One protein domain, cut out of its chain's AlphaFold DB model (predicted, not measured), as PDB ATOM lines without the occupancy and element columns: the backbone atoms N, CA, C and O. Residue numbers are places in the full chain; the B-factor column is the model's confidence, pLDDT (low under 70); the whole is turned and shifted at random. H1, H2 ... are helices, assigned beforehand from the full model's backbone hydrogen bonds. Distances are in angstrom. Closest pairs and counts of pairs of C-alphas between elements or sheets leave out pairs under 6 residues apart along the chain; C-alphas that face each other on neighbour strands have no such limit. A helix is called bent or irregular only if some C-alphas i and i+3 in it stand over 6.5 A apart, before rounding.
ATOM      1  N   ASP A 996     153.857 187.576  75.213       88.62
ATOM      2  CA  ASP A 996     153.574 186.146  75.011       88.62
ATOM      3  C   ASP A 996     153.879 185.633  73.588       88.62
ATOM      4  O   ASP A 996     154.038 184.428  73.384       88.62
ATOM      5  N   ILE A 997     153.986 186.528  72.596       90.75
ATOM      6  CA  ILE A 997     154.336 186.202  71.199       90.75
ATOM      7  C   ILE A 997     155.685 186.787  70.762       90.75
ATOM      8  O   ILE A 997     156.058 186.660  69.597       90.75
ATOM      9  N   SER A 998     156.441 187.396  71.680       89.69
ATOM     10  CA  SER A 998     157.765 187.969  71.385       89.69
ATOM     11  C   SER A 998     158.749 186.940  70.817       89.69
ATOM     12  O   SER A 998     159.566 187.280  69.969       89.69
ATOM     13  N   PHE A 999     158.608 185.663  71.197       89.31
ATOM     14  CA  PHE A 999     159.445 184.551  70.726       89.31
ATOM     15  C   PHE A 999     159.406 184.318  69.205       89.31
ATOM     16  O   PHE A 999     160.231 183.566  68.688       89.31
ATOM     17  N   LEU A1000     158.442 184.911  68.489       90.06
ATOM     18  CA  LEU A1000     158.362 184.835  67.029       90.06
ATOM     19  C   LEU A1000     159.501 185.592  66.335       90.06
ATOM     20  O   LEU A1000     159.812 185.281  65.186       90.06
ATOM     21  N   ILE A1001     160.113 186.558  67.025       90.81
ATOM     22  CA  ILE A1001     161.286 187.292  66.557       90.81
ATOM     23  C   ILE A1001     162.507 186.786  67.340       90.81
ATOM     24  O   ILE A1001     162.588 187.005  68.551       90.81
ATOM     25  N   PRO A1002     163.452 186.074  66.697       88.19
ATOM     26  CA  PRO A1002     164.657 185.607  67.372       88.19
ATOM     27  C   PRO A1002     165.514 186.783  67.865       88.19
ATOM     28  O   PRO A1002     165.809 187.696  67.098       88.19
ATOM     29  N   LEU A1003     165.967 186.729  69.123       79.56
ATOM     30  CA  LEU A1003     166.793 187.778  69.749       79.56
ATOM     31  C   LEU A1003     168.118 188.044  69.010       79.56
ATOM     32  O   LEU A1003     168.643 189.149  69.075       79.56
ATOM     33  N   GLU A1004     168.650 187.038  68.312       81.88
ATOM     34  CA  GLU A1004     169.930 187.092  67.591       81.88
ATOM     35  C   GLU A1004     169.748 187.035  66.062       81.88
ATOM     36  O   GLU A1004     170.626 186.552  65.350       81.88
ATOM     37  N   MET A1005     168.600 187.480  65.532       84.88
ATOM     38  CA  MET A1005     168.377 187.461  64.082       84.88
ATOM     39  C   MET A1005     169.362 188.379  63.334       84.88
ATOM     40  O   MET A1005     169.564 189.537  63.707       84.88
ATOM     41  N   ALA A1006     169.943 187.871  62.249       78.88
ATOM     42  CA  ALA A1006     170.858 188.588  61.361       78.88
ATOM     43  C   ALA A1006     170.279 188.768  59.947       78.88
ATOM     44  O   ALA A1006     170.750 189.611  59.185       78.88
ATOM     45  N   SER A1007     169.254 187.989  59.598       81.19
ATOM     46  CA  SER A1007     168.618 187.976  58.284       81.19
ATOM     47  C   SER A1007     167.092 187.857  58.402       81.19
ATOM     48  O   SER A1007     166.598 187.180  59.309       81.19
ATOM     49  N   PRO A1008     166.308 188.420  57.457       78.00
ATOM     50  CA  PRO A1008     164.867 188.164  57.363       78.00
ATOM     51  C   PRO A1008     164.510 186.670  57.282       78.00
ATOM     52  O   PRO A1008     163.420 186.271  57.688       78.00
ATOM     53  N   THR A1009     165.432 185.835  56.787       80.25
ATOM     54  CA  THR A1009     165.259 184.377  56.675       80.25
ATOM     55  C   THR A1009     165.305 183.641  58.014       80.25
ATOM     56  O   THR A1009     164.891 182.485  58.072       80.25
ATOM     57  N   ASP A1010     165.792 184.283  59.081       83.50
ATOM     58  CA  ASP A1010     165.860 183.683  60.421       83.50
ATOM     59  C   ASP A1010     164.474 183.613  61.081       83.50
ATOM     60  O   ASP A1010     164.231 182.799  61.977       83.50
ATOM     61  N   ILE A1011     163.531 184.440  60.616       84.69
ATOM     62  CA  ILE A1011     162.138 184.389  61.048       84.69
ATOM     63  C   ILE A1011     161.442 183.253  60.301       84.69
ATOM     64  O   ILE A1011     161.253 183.274  59.083       84.69
ATOM     65  N   THR A1012     160.991 182.256  61.060       83.06
ATOM     66  CA  THR A1012     160.169 181.178  60.505       83.06
ATOM     67  C   THR A1012     158.874 181.761  59.955       83.06
ATOM     68  O   THR A1012     158.179 182.508  60.649       83.06
ATOM     69  N   THR A1013     158.508 181.400  58.720       84.00
ATOM     70  CA  THR A1013     157.291 181.949  58.123       84.00
ATOM     71  C   THR A1013     156.064 181.593  58.954       84.00
ATOM     72  O   THR A1013     155.672 180.429  59.045       84.00
ATOM     73  N   THR A1014     155.441 182.620  59.524       85.75
ATOM     74  CA  THR A1014     154.365 182.479  60.502       85.75
ATOM     75  C   THR A1014     153.131 183.233  60.027       85.75
ATOM     76  O   THR A1014     153.227 184.345  59.515       85.75
ATOM     77  N   LEU A1015     151.957 182.626  60.201       86.88
ATOM     78  CA  LEU A1015     150.669 183.287  60.001       86.88
ATOM     79  C   LEU A1015     150.020 183.528  61.360       86.88
ATOM     80  O   LEU A1015     149.800 182.583  62.116       86.88
ATOM     81  N   ILE A1016     149.694 184.788  61.647       88.69
ATOM     82  CA  ILE A1016     149.020 185.192  62.882       88.69
ATOM     83  C   ILE A1016     147.592 185.610  62.532       88.69
ATOM     84  O   ILE A1016     147.373 186.608  61.846       88.69
ATOM     85  N   PHE A1017     146.607 184.845  63.004       86.75
ATOM     86  CA  PHE A1017     145.196 185.175  62.821       86.75
ATOM     87  C   PHE A1017     144.706 186.066  63.960       86.75
ATOM     88  O   PHE A1017     144.787 185.690  65.127       86.75
ATOM     89  N   CYS A1018     144.170 187.234  63.610       83.19
ATOM     90  CA  CYS A1018     143.664 188.221  64.563       83.19
ATOM     91  C   CYS A1018     142.152 188.399  64.393       83.19
ATOM     92  O   CYS A1018     141.646 188.380  63.270       83.19
ATOM     93  N   GLN A1019     141.429 188.596  65.499       76.44
ATOM     94  CA  GLN A1019     139.970 188.759  65.478       76.44
ATOM     95  C   GLN A1019     139.529 190.098  64.867       76.44
ATOM     96  O   GLN A1019     138.470 190.171  64.247       76.44
ATOM     97  N   THR A1020     140.334 191.152  65.026       80.56
ATOM     98  CA  THR A1020     140.057 192.491  64.492       80.56
ATOM     99  C   THR A1020     141.265 193.034  63.731       80.56
ATOM    100  O   THR A1020     142.409 192.655  63.993       80.56
ATOM    101  N   ILE A1021     141.009 193.946  62.786       82.00
ATOM    102  CA  ILE A1021     142.063 194.646  62.033       82.00
ATOM    103  C   ILE A1021     142.947 195.458  62.988       82.00
ATOM    104  O   ILE A1021     144.166 195.448  62.852       82.00
ATOM    105  N   GLU A1022     142.337 196.093  63.993       83.44
ATOM    106  CA  GLU A1022     143.037 196.848  65.037       83.44
ATOM    107  C   GLU A1022     144.028 195.970  65.814       83.44
ATOM    108  O   GLU A1022     145.191 196.342  65.965       83.44
ATOM    109  N   LEU A1023     143.606 194.781  66.262       86.06
ATOM    110  CA  LEU A1023     144.481 193.847  66.971       86.06
ATOM    111  C   LEU A1023     145.640 193.381  66.080       86.06
ATOM    112  O   LEU A1023     146.781 193.336  66.533       86.06
ATOM    113  N   GLY A1024     145.363 193.096  64.803       87.75
ATOM    114  CA  GLY A1024     146.399 192.744  63.831       87.75
ATOM    115  C   GLY A1024     147.433 193.852  63.635       87.75
ATOM    116  O   GLY A1024     148.628 193.570  63.589       87.75
ATOM    117  N   TYR A1025     146.996 195.112  63.594       87.88
ATOM    118  CA  TYR A1025     147.900 196.258  63.507       87.88
ATOM    119  C   TYR A1025     148.748 196.431  64.775       87.88
ATOM    120  O   TYR A1025     149.957 196.637  64.680       87.88
ATOM    121  N   LYS A1026     148.146 196.293  65.964       87.94
ATOM    122  CA  LYS A1026     148.868 196.368  67.246       87.94
ATOM    123  C   LYS A1026     149.946 195.285  67.359       87.94
ATOM    124  O   LYS A1026     151.077 195.594  67.726       87.94
ATOM    125  N   ILE A1027     149.621 194.046  66.980       90.38
ATOM    126  CA  ILE A1027     150.575 192.927  66.955       90.38
ATOM    127  C   ILE A1027     151.685 193.172  65.929       90.38
ATOM    128  O   ILE A1027     152.856 192.991  66.256       90.38
ATOM    129  N   MET A1028     151.341 193.621  64.717       90.94
ATOM    130  CA  MET A1028     152.324 193.966  63.684       90.94
ATOM    131  C   MET A1028     153.301 195.030  64.189       90.94
ATOM    132  O   MET A1028     154.504 194.840  64.080       90.94
ATOM    133  N   SER A1029     152.793 196.114  64.785       89.06
ATOM    134  CA  SER A1029     153.623 197.187  65.336       89.06
ATOM    135  C   SER A1029     154.542 196.686  66.451       89.06
ATOM    136  O   SER A1029     155.722 197.019  66.461       89.06
ATOM    137  N   PHE A1030     154.035 195.859  67.368       91.81
ATOM    138  CA  PHE A1030     154.845 195.281  68.438       91.81
ATOM    139  C   PHE A1030     155.957 194.370  67.909       91.81
ATOM    140  O   PHE A1030     157.107 194.539  68.299       91.81
ATOM    141  N   LEU A1031     155.637 193.431  67.014       91.00
ATOM    142  CA  LEU A1031     156.631 192.511  66.459       91.00
ATOM    143  C   LEU A1031     157.646 193.241  65.575       91.00
ATOM    144  O   LEU A1031     158.823 192.904  65.611       91.00
ATOM    145  N   ASP A1032     157.213 194.264  64.834       89.12
ATOM    146  CA  ASP A1032     158.111 195.102  64.046       89.12
ATOM    147  C   ASP A1032     159.143 195.760  64.970       89.12
ATOM    148  O   ASP A1032     160.339 195.620  64.724       89.12
ATOM    149  N   ARG A1033     158.727 196.359  66.103       88.75
ATOM    150  CA  ARG A1033     159.641 196.952  67.111       88.75
ATOM    151  C   ARG A1033     160.721 195.992  67.628       88.75
ATOM    152  O   ARG A1033     161.758 196.469  68.075       88.75
ATOM    153  N   LEU A1034     160.498 194.678  67.580       88.44
ATOM    154  CA  LEU A1034     161.479 193.678  68.018       88.44
ATOM    155  C   LEU A1034     162.530 193.343  66.945       88.44
ATOM    156  O   LEU A1034     163.547 192.740  67.277       88.44
ATOM    157  N   ILE A1035     162.312 193.716  65.678       88.56
ATOM    158  CA  ILE A1035     163.267 193.470  64.590       88.56
ATOM    159  C   ILE A1035     164.408 194.504  64.659       88.56
ATOM    160  O   ILE A1035     164.117 195.705  64.587       88.56
ATOM    161  N   PRO A1036     165.688 194.077  64.722       86.25
ATOM    162  CA  PRO A1036     166.834 194.985  64.738       86.25
ATOM    163  C   PRO A1036     166.894 195.893  63.502       86.25
ATOM    164  O   PRO A1036     166.655 195.451  62.379       86.25
ATOM    165  N   GLU A1037     167.296 197.154  63.688       82.06
ATOM    166  CA  GLU A1037     167.401 198.145  62.599       82.06
ATOM    167  C   GLU A1037     168.400 197.749  61.498       82.06
ATOM    168  O   GLU A1037     168.267 198.186  60.358       82.06
ATOM    169  N   ALA A1038     169.382 196.899  61.817       82.31
ATOM    170  CA  ALA A1038     170.396 196.426  60.873       82.31
ATOM    171  C   ALA A1038     169.862 195.422  59.830       82.31
ATOM    172  O   ALA A1038     170.579 195.088  58.886       82.31
ATOM    173  N   VAL A1039     168.631 194.922  59.993       81.56
ATOM    174  CA  VAL A1039     168.034 193.932  59.091       81.56
ATOM    175  C   VAL A1039     167.458 194.639  57.848       81.56
ATOM    176  O   VAL A1039     166.577 195.495  57.985       81.56
ATOM    177  N   PRO A1040     167.910 194.298  56.624       74.81
ATOM    178  CA  PRO A1040     167.433 194.938  55.402       74.81
ATOM    179  C   PRO A1040     165.947 194.651  55.155       74.81
ATOM    180  O   PRO A1040     165.420 193.611  55.547       74.81
ATOM    181  N   HIS A1041     165.264 195.592  54.495       73.69
ATOM    182  CA  HIS A1041     163.849 195.470  54.113       73.69
ATOM    183  C   HIS A1041     162.896 195.148  55.280       73.69
ATOM    184  O   HIS A1041     161.861 194.513  55.084       73.69
ATOM    185  N   ARG A1042     163.204 195.637  56.493       75.31
ATOM    186  CA  ARG A1042     162.416 195.445  57.728       75.31
ATOM    187  C   ARG A1042     160.910 195.682  57.550       75.31
ATOM    188  O   ARG A1042     160.102 194.872  57.993       75.31
ATOM    189  N   ASN A1043     160.527 196.715  56.797       72.12
ATOM    190  CA  ASN A1043     159.130 197.055  56.490       72.12
ATOM    191  C   ASN A1043     158.390 196.037  55.594       72.12
ATOM    192  O   ASN A1043     157.177 196.145  55.419       72.12
ATOM    193  N   LYS A1044     159.098 195.064  55.008       74.88
ATOM    194  CA  LYS A1044     158.532 193.987  54.183       74.88
ATOM    195  C   LYS A1044     158.440 192.643  54.917       74.88
ATOM    196  O   LYS A1044     157.856 191.713  54.362       74.88
ATOM    197  N   ILE A1045     158.971 192.538  56.138       81.75
ATOM    198  CA  ILE A1045     159.054 191.280  56.898       81.75
ATOM    199  C   ILE A1045     157.704 190.921  57.529       81.75
ATOM    200  O   ILE A1045     157.229 189.794  57.386       81.75
ATOM    201  N   ILE A1046     157.059 191.883  58.193       87.88
ATOM    202  CA  ILE A1046     155.744 191.693  58.816       87.88
ATOM    203  C   ILE A1046     154.705 192.467  58.012       87.88
ATOM    204  O   ILE A1046     154.647 193.692  58.055       87.88
ATOM    205  N   LYS A1047     153.873 191.742  57.262       86.19
ATOM    206  CA  LYS A1047     152.845 192.315  56.385       86.19
ATOM    207  C   LYS A1047     151.445 191.998  56.923       86.19
ATOM    208  O   LYS A1047     151.139 190.850  57.246       86.19
ATOM    209  N   LEU A1048     150.578 193.011  56.989       86.69
ATOM    210  CA  LEU A1048     149.172 192.857  57.375       86.69
ATOM    211  C   LEU A1048     148.316 192.493  56.153       86.69
ATOM    212  O   LEU A1048     148.373 193.166  55.129       86.69
ATOM    213  N   TYR A1049     147.452 191.485  56.277       80.50
ATOM    214  CA  TYR A1049     146.538 191.070  55.208       80.50
ATOM    215  C   TYR A1049     145.081 191.114  55.680       80.50
ATOM    216  O   TYR A1049     144.710 190.422  56.627       80.50
ATOM    217  N   ASN A1050     144.234 191.912  55.021       81.81
ATOM    218  CA  ASN A1050     142.789 191.947  55.273       81.81
ATOM    219  C   ASN A1050     141.996 192.395  54.026       81.81
ATOM    220  O   ASN A1050     142.569 192.825  53.023       81.81
ATOM    221  N   SER A1051     140.664 192.287  54.081       65.94
ATOM    222  CA  SER A1051     139.760 192.574  52.956       65.94
ATOM    223  C   SER A1051     139.657 194.053  52.563       65.94
ATOM    224  O   SER A1051     139.177 194.334  51.467       65.94
ATOM    225  N   LEU A1052     140.102 194.987  53.412       68.88
ATOM    226  CA  LEU A1052     140.116 196.426  53.119       68.88
ATOM    227  C   LEU A1052     141.393 196.872  52.383       68.88
ATOM    228  O   LEU A1052     141.455 198.000  51.902       68.88
ATOM    229  N   MET A1053     142.409 196.007  52.275       78.00
ATOM    230  CA  MET A1053     143.627 196.305  51.508       78.00
ATOM    231  C   MET A1053     143.350 196.297  49.997       78.00
ATOM    232  O   MET A1053     142.550 195.468  49.562       78.00
ATOM    233  N   PRO A1054     144.027 197.122  49.181       72.06
ATOM    234  CA  PRO A1054     143.931 197.090  47.722       72.06
ATOM    235  C   PRO A1054     144.025 195.708  47.075       72.06
ATOM    236  O   PRO A1054     144.732 194.820  47.558       72.06
ATOM    237  N   ALA A1055     143.351 195.521  45.936       57.66
ATOM    238  CA  ALA A1055     143.429 194.270  45.179       57.66
ATOM    239  C   ALA A1055     144.856 193.980  44.687       57.66
ATOM    240  O   ALA A1055     145.316 192.847  44.822       57.66
ATOM    241  N   THR A1056     145.559 195.013  44.218       70.81
ATOM    242  CA  THR A1056     146.972 194.983  43.807       70.81
ATOM    243  C   THR A1056     147.880 194.564  44.961       70.81
ATOM    244  O   THR A1056     148.651 193.619  44.823       70.81
ATOM    245  N   TYR A1057     147.713 195.166  46.144       78.44
ATOM    246  CA  TYR A1057     148.450 194.782  47.352       78.44
ATOM    247  C   TYR A1057     148.210 193.318  47.731       78.44
ATOM    248  O   TYR A1057     149.151 192.583  48.011       78.44
ATOM    249  N   ARG A1058     146.951 192.861  47.730       75.12
ATOM    250  CA  ARG A1058     146.625 191.464  48.059       75.12
ATOM    251  C   ARG A1058     147.191 190.482  47.032       75.12
ATOM    252  O   ARG A1058     147.564 189.380  47.424       75.12
ATOM    253  N   GLN A1059     147.240 190.857  45.753       68.81
ATOM    254  CA  GLN A1059     147.867 190.066  44.690       68.81
ATOM    255  C   GLN A1059     149.387 190.004  44.873       68.81
ATOM    256  O   GLN A1059     149.933 188.904  44.891       68.81
ATOM    257  N   HIS A1060     150.039 191.147  45.110       73.25
ATOM    258  CA  HIS A1060     151.471 191.220  45.408       73.25
ATOM    259  C   HIS A1060     151.814 190.414  46.661       73.25
ATOM    260  O   HIS A1060     152.671 189.553  46.596       73.25
ATOM    261  N   PHE A1061     151.073 190.560  47.762       76.25
ATOM    262  CA  PHE A1061     151.279 189.769  48.981       76.25
ATOM    263  C   PHE A1061     151.251 188.255  48.715       76.25
ATOM    264  O   PHE A1061     152.077 187.505  49.235       76.25
ATOM    265  N   VAL A1062     150.296 187.787  47.901       68.38
ATOM    266  CA  VAL A1062     150.201 186.370  47.519       68.38
ATOM    267  C   VAL A1062     151.383 185.970  46.631       68.38
ATOM    268  O   VAL A1062     151.954 184.901  46.833       68.38
ATOM    269  N   GLN A1063     151.784 186.822  45.690       68.19
ATOM    270  CA  GLN A1063     152.930 186.595  44.812       68.19
ATOM    271  C   GLN A1063     154.264 186.583  45.578       68.19
ATOM    272  O   GLN A1063     155.074 185.681  45.366       68.19
ATOM    273  N   ASP A1064     154.468 187.501  46.521       69.44
ATOM    274  CA  ASP A1064     155.630 187.574  47.411       69.44
ATOM    275  C   ASP A1064     155.727 186.304  48.261       69.44
ATOM    276  O   ASP A1064     156.789 185.691  48.381       69.44
ATOM    277  N   ARG A1065     154.587 185.845  48.800       67.56
ATOM    278  CA  ARG A1065     154.512 184.619  49.601       67.56
ATOM    279  C   ARG A1065     154.822 183.357  48.793       67.56
ATOM    280  O   ARG A1065     155.415 182.435  49.354       67.56
ATOM    281  N   LEU A1066     154.377 183.291  47.534       60.31
ATOM    282  CA  LEU A1066     154.543 182.130  46.649       60.31
ATOM    283  C   LEU A1066     155.924 182.071  45.988       60.31
ATOM    284  O   LEU A1066     156.446 180.979  45.786       60.31
ATOM    285  N   SER A1067     156.504 183.221  45.645       60.03
ATOM    286  CA  SER A1067     157.810 183.306  44.987       60.03
ATOM    287  C   SER A1067     158.979 183.243  45.971       60.03
ATOM    288  O   SER A1067     160.067 182.832  45.580       60.03
ATOM    289  N   GLY A1068     158.786 183.685  47.222       54.72
ATOM    290  CA  GLY A1068     159.872 183.871  48.194       54.72
ATOM    291  C   GLY A1068     160.924 184.903  47.760       54.72
ATOM    292  O   GLY A1068     161.894 185.123  48.478       54.72
ATOM    293  N   ALA A1069     160.740 185.544  46.601       47.31
ATOM    294  CA  ALA A1069     161.771 186.303  45.905       47.31
ATOM    295  C   ALA A1069     162.093 187.643  46.584       47.31
ATOM    296  O   ALA A1069     163.229 188.097  46.515       47.31
ATOM    297  N   GLU A1070     161.134 188.251  47.292       48.34
ATOM    298  CA  GLU A1070     161.351 189.515  48.017       48.34
ATOM    299  C   GLU A1070     162.143 189.368  49.329       48.34
ATOM    300  O   GLU A1070     162.589 190.374  49.868       48.34
ATOM    301  N   LEU A1071     162.324 188.153  49.865       48.19
ATOM    302  CA  LEU A1071     163.167 187.922  51.053       48.19
ATOM    303  C   LEU A1071     164.648 187.704  50.690       48.19
ATOM    304  O   LEU A1071     165.487 187.616  51.585       48.19
ATOM    305  N   HIS A1072     164.956 187.591  49.393       42.38
ATOM    306  CA  HIS A1072     166.287 187.295  48.859       42.38
ATOM    307  C   HIS A1072     166.892 188.435  48.015       42.38
ATOM    308  O   HIS A1072     168.025 188.278  47.560       42.38
TER     309      HIS A1072
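Overview. This is residues 996 to 1072 of the 1073 residues of the protein "Helicase ATP-binding domain-containing protein" of Sparassis crispa (UniProt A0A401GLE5). Two helices, H2 and H3, lie apart on opposite sides of the domain, and the long link between them, residues 1035 to 1054, runs through the middle, its C-alphas 1 to 17 A from the mean of all C-alphas; the other long link, residues 1001 to 1020, stays off the middle, at 8 to 17 A, and the short helix H1 is next to residues 1031 to 1034 of H2. The 77 printed residues hold three named helices, in the order H1, H2, H3, and no named strand; the class is all helix, though only 32 residues are in named elements. The whole is compact, with a radius of gyration of the C-alphas of 12.7 A and spans of 35 by 29 by 18 A.

Along the chain. H1, residues 996 to 1000, begins at C-alpha 996 (153.574, 186.146, 75.011) and is irregular: C-alphas 996 and 999 are 7.4 A apart. H2, residues 1021 to 1034, is 20.3 A long. H3, residues 1055 to 1067, is 18.1 A long and ends at C-alpha 1067 (157.810, 183.306, 44.987).

Arrangement. H1 and H2 only just touch, with 3 pairs of C-alphas within 8 A, and H2 does so with residues 1031 to 1034 alone; the closest C-alphas, of Ser 998 and Leu 1031, are 6.8 A apart. H3 is apart from H1 and H2. Every O i to N i+4 pair is within hydrogen-bond range in H2 and H3; in H1 it is 0 of 1, with 1 of 2 O i to N i+3 pairs.

Size, cuts and confidence. The printed part has no cut. Both links, 20 residues each, are long. The pLDDT is under 70 at 15 residues, among them 1062 to 1072.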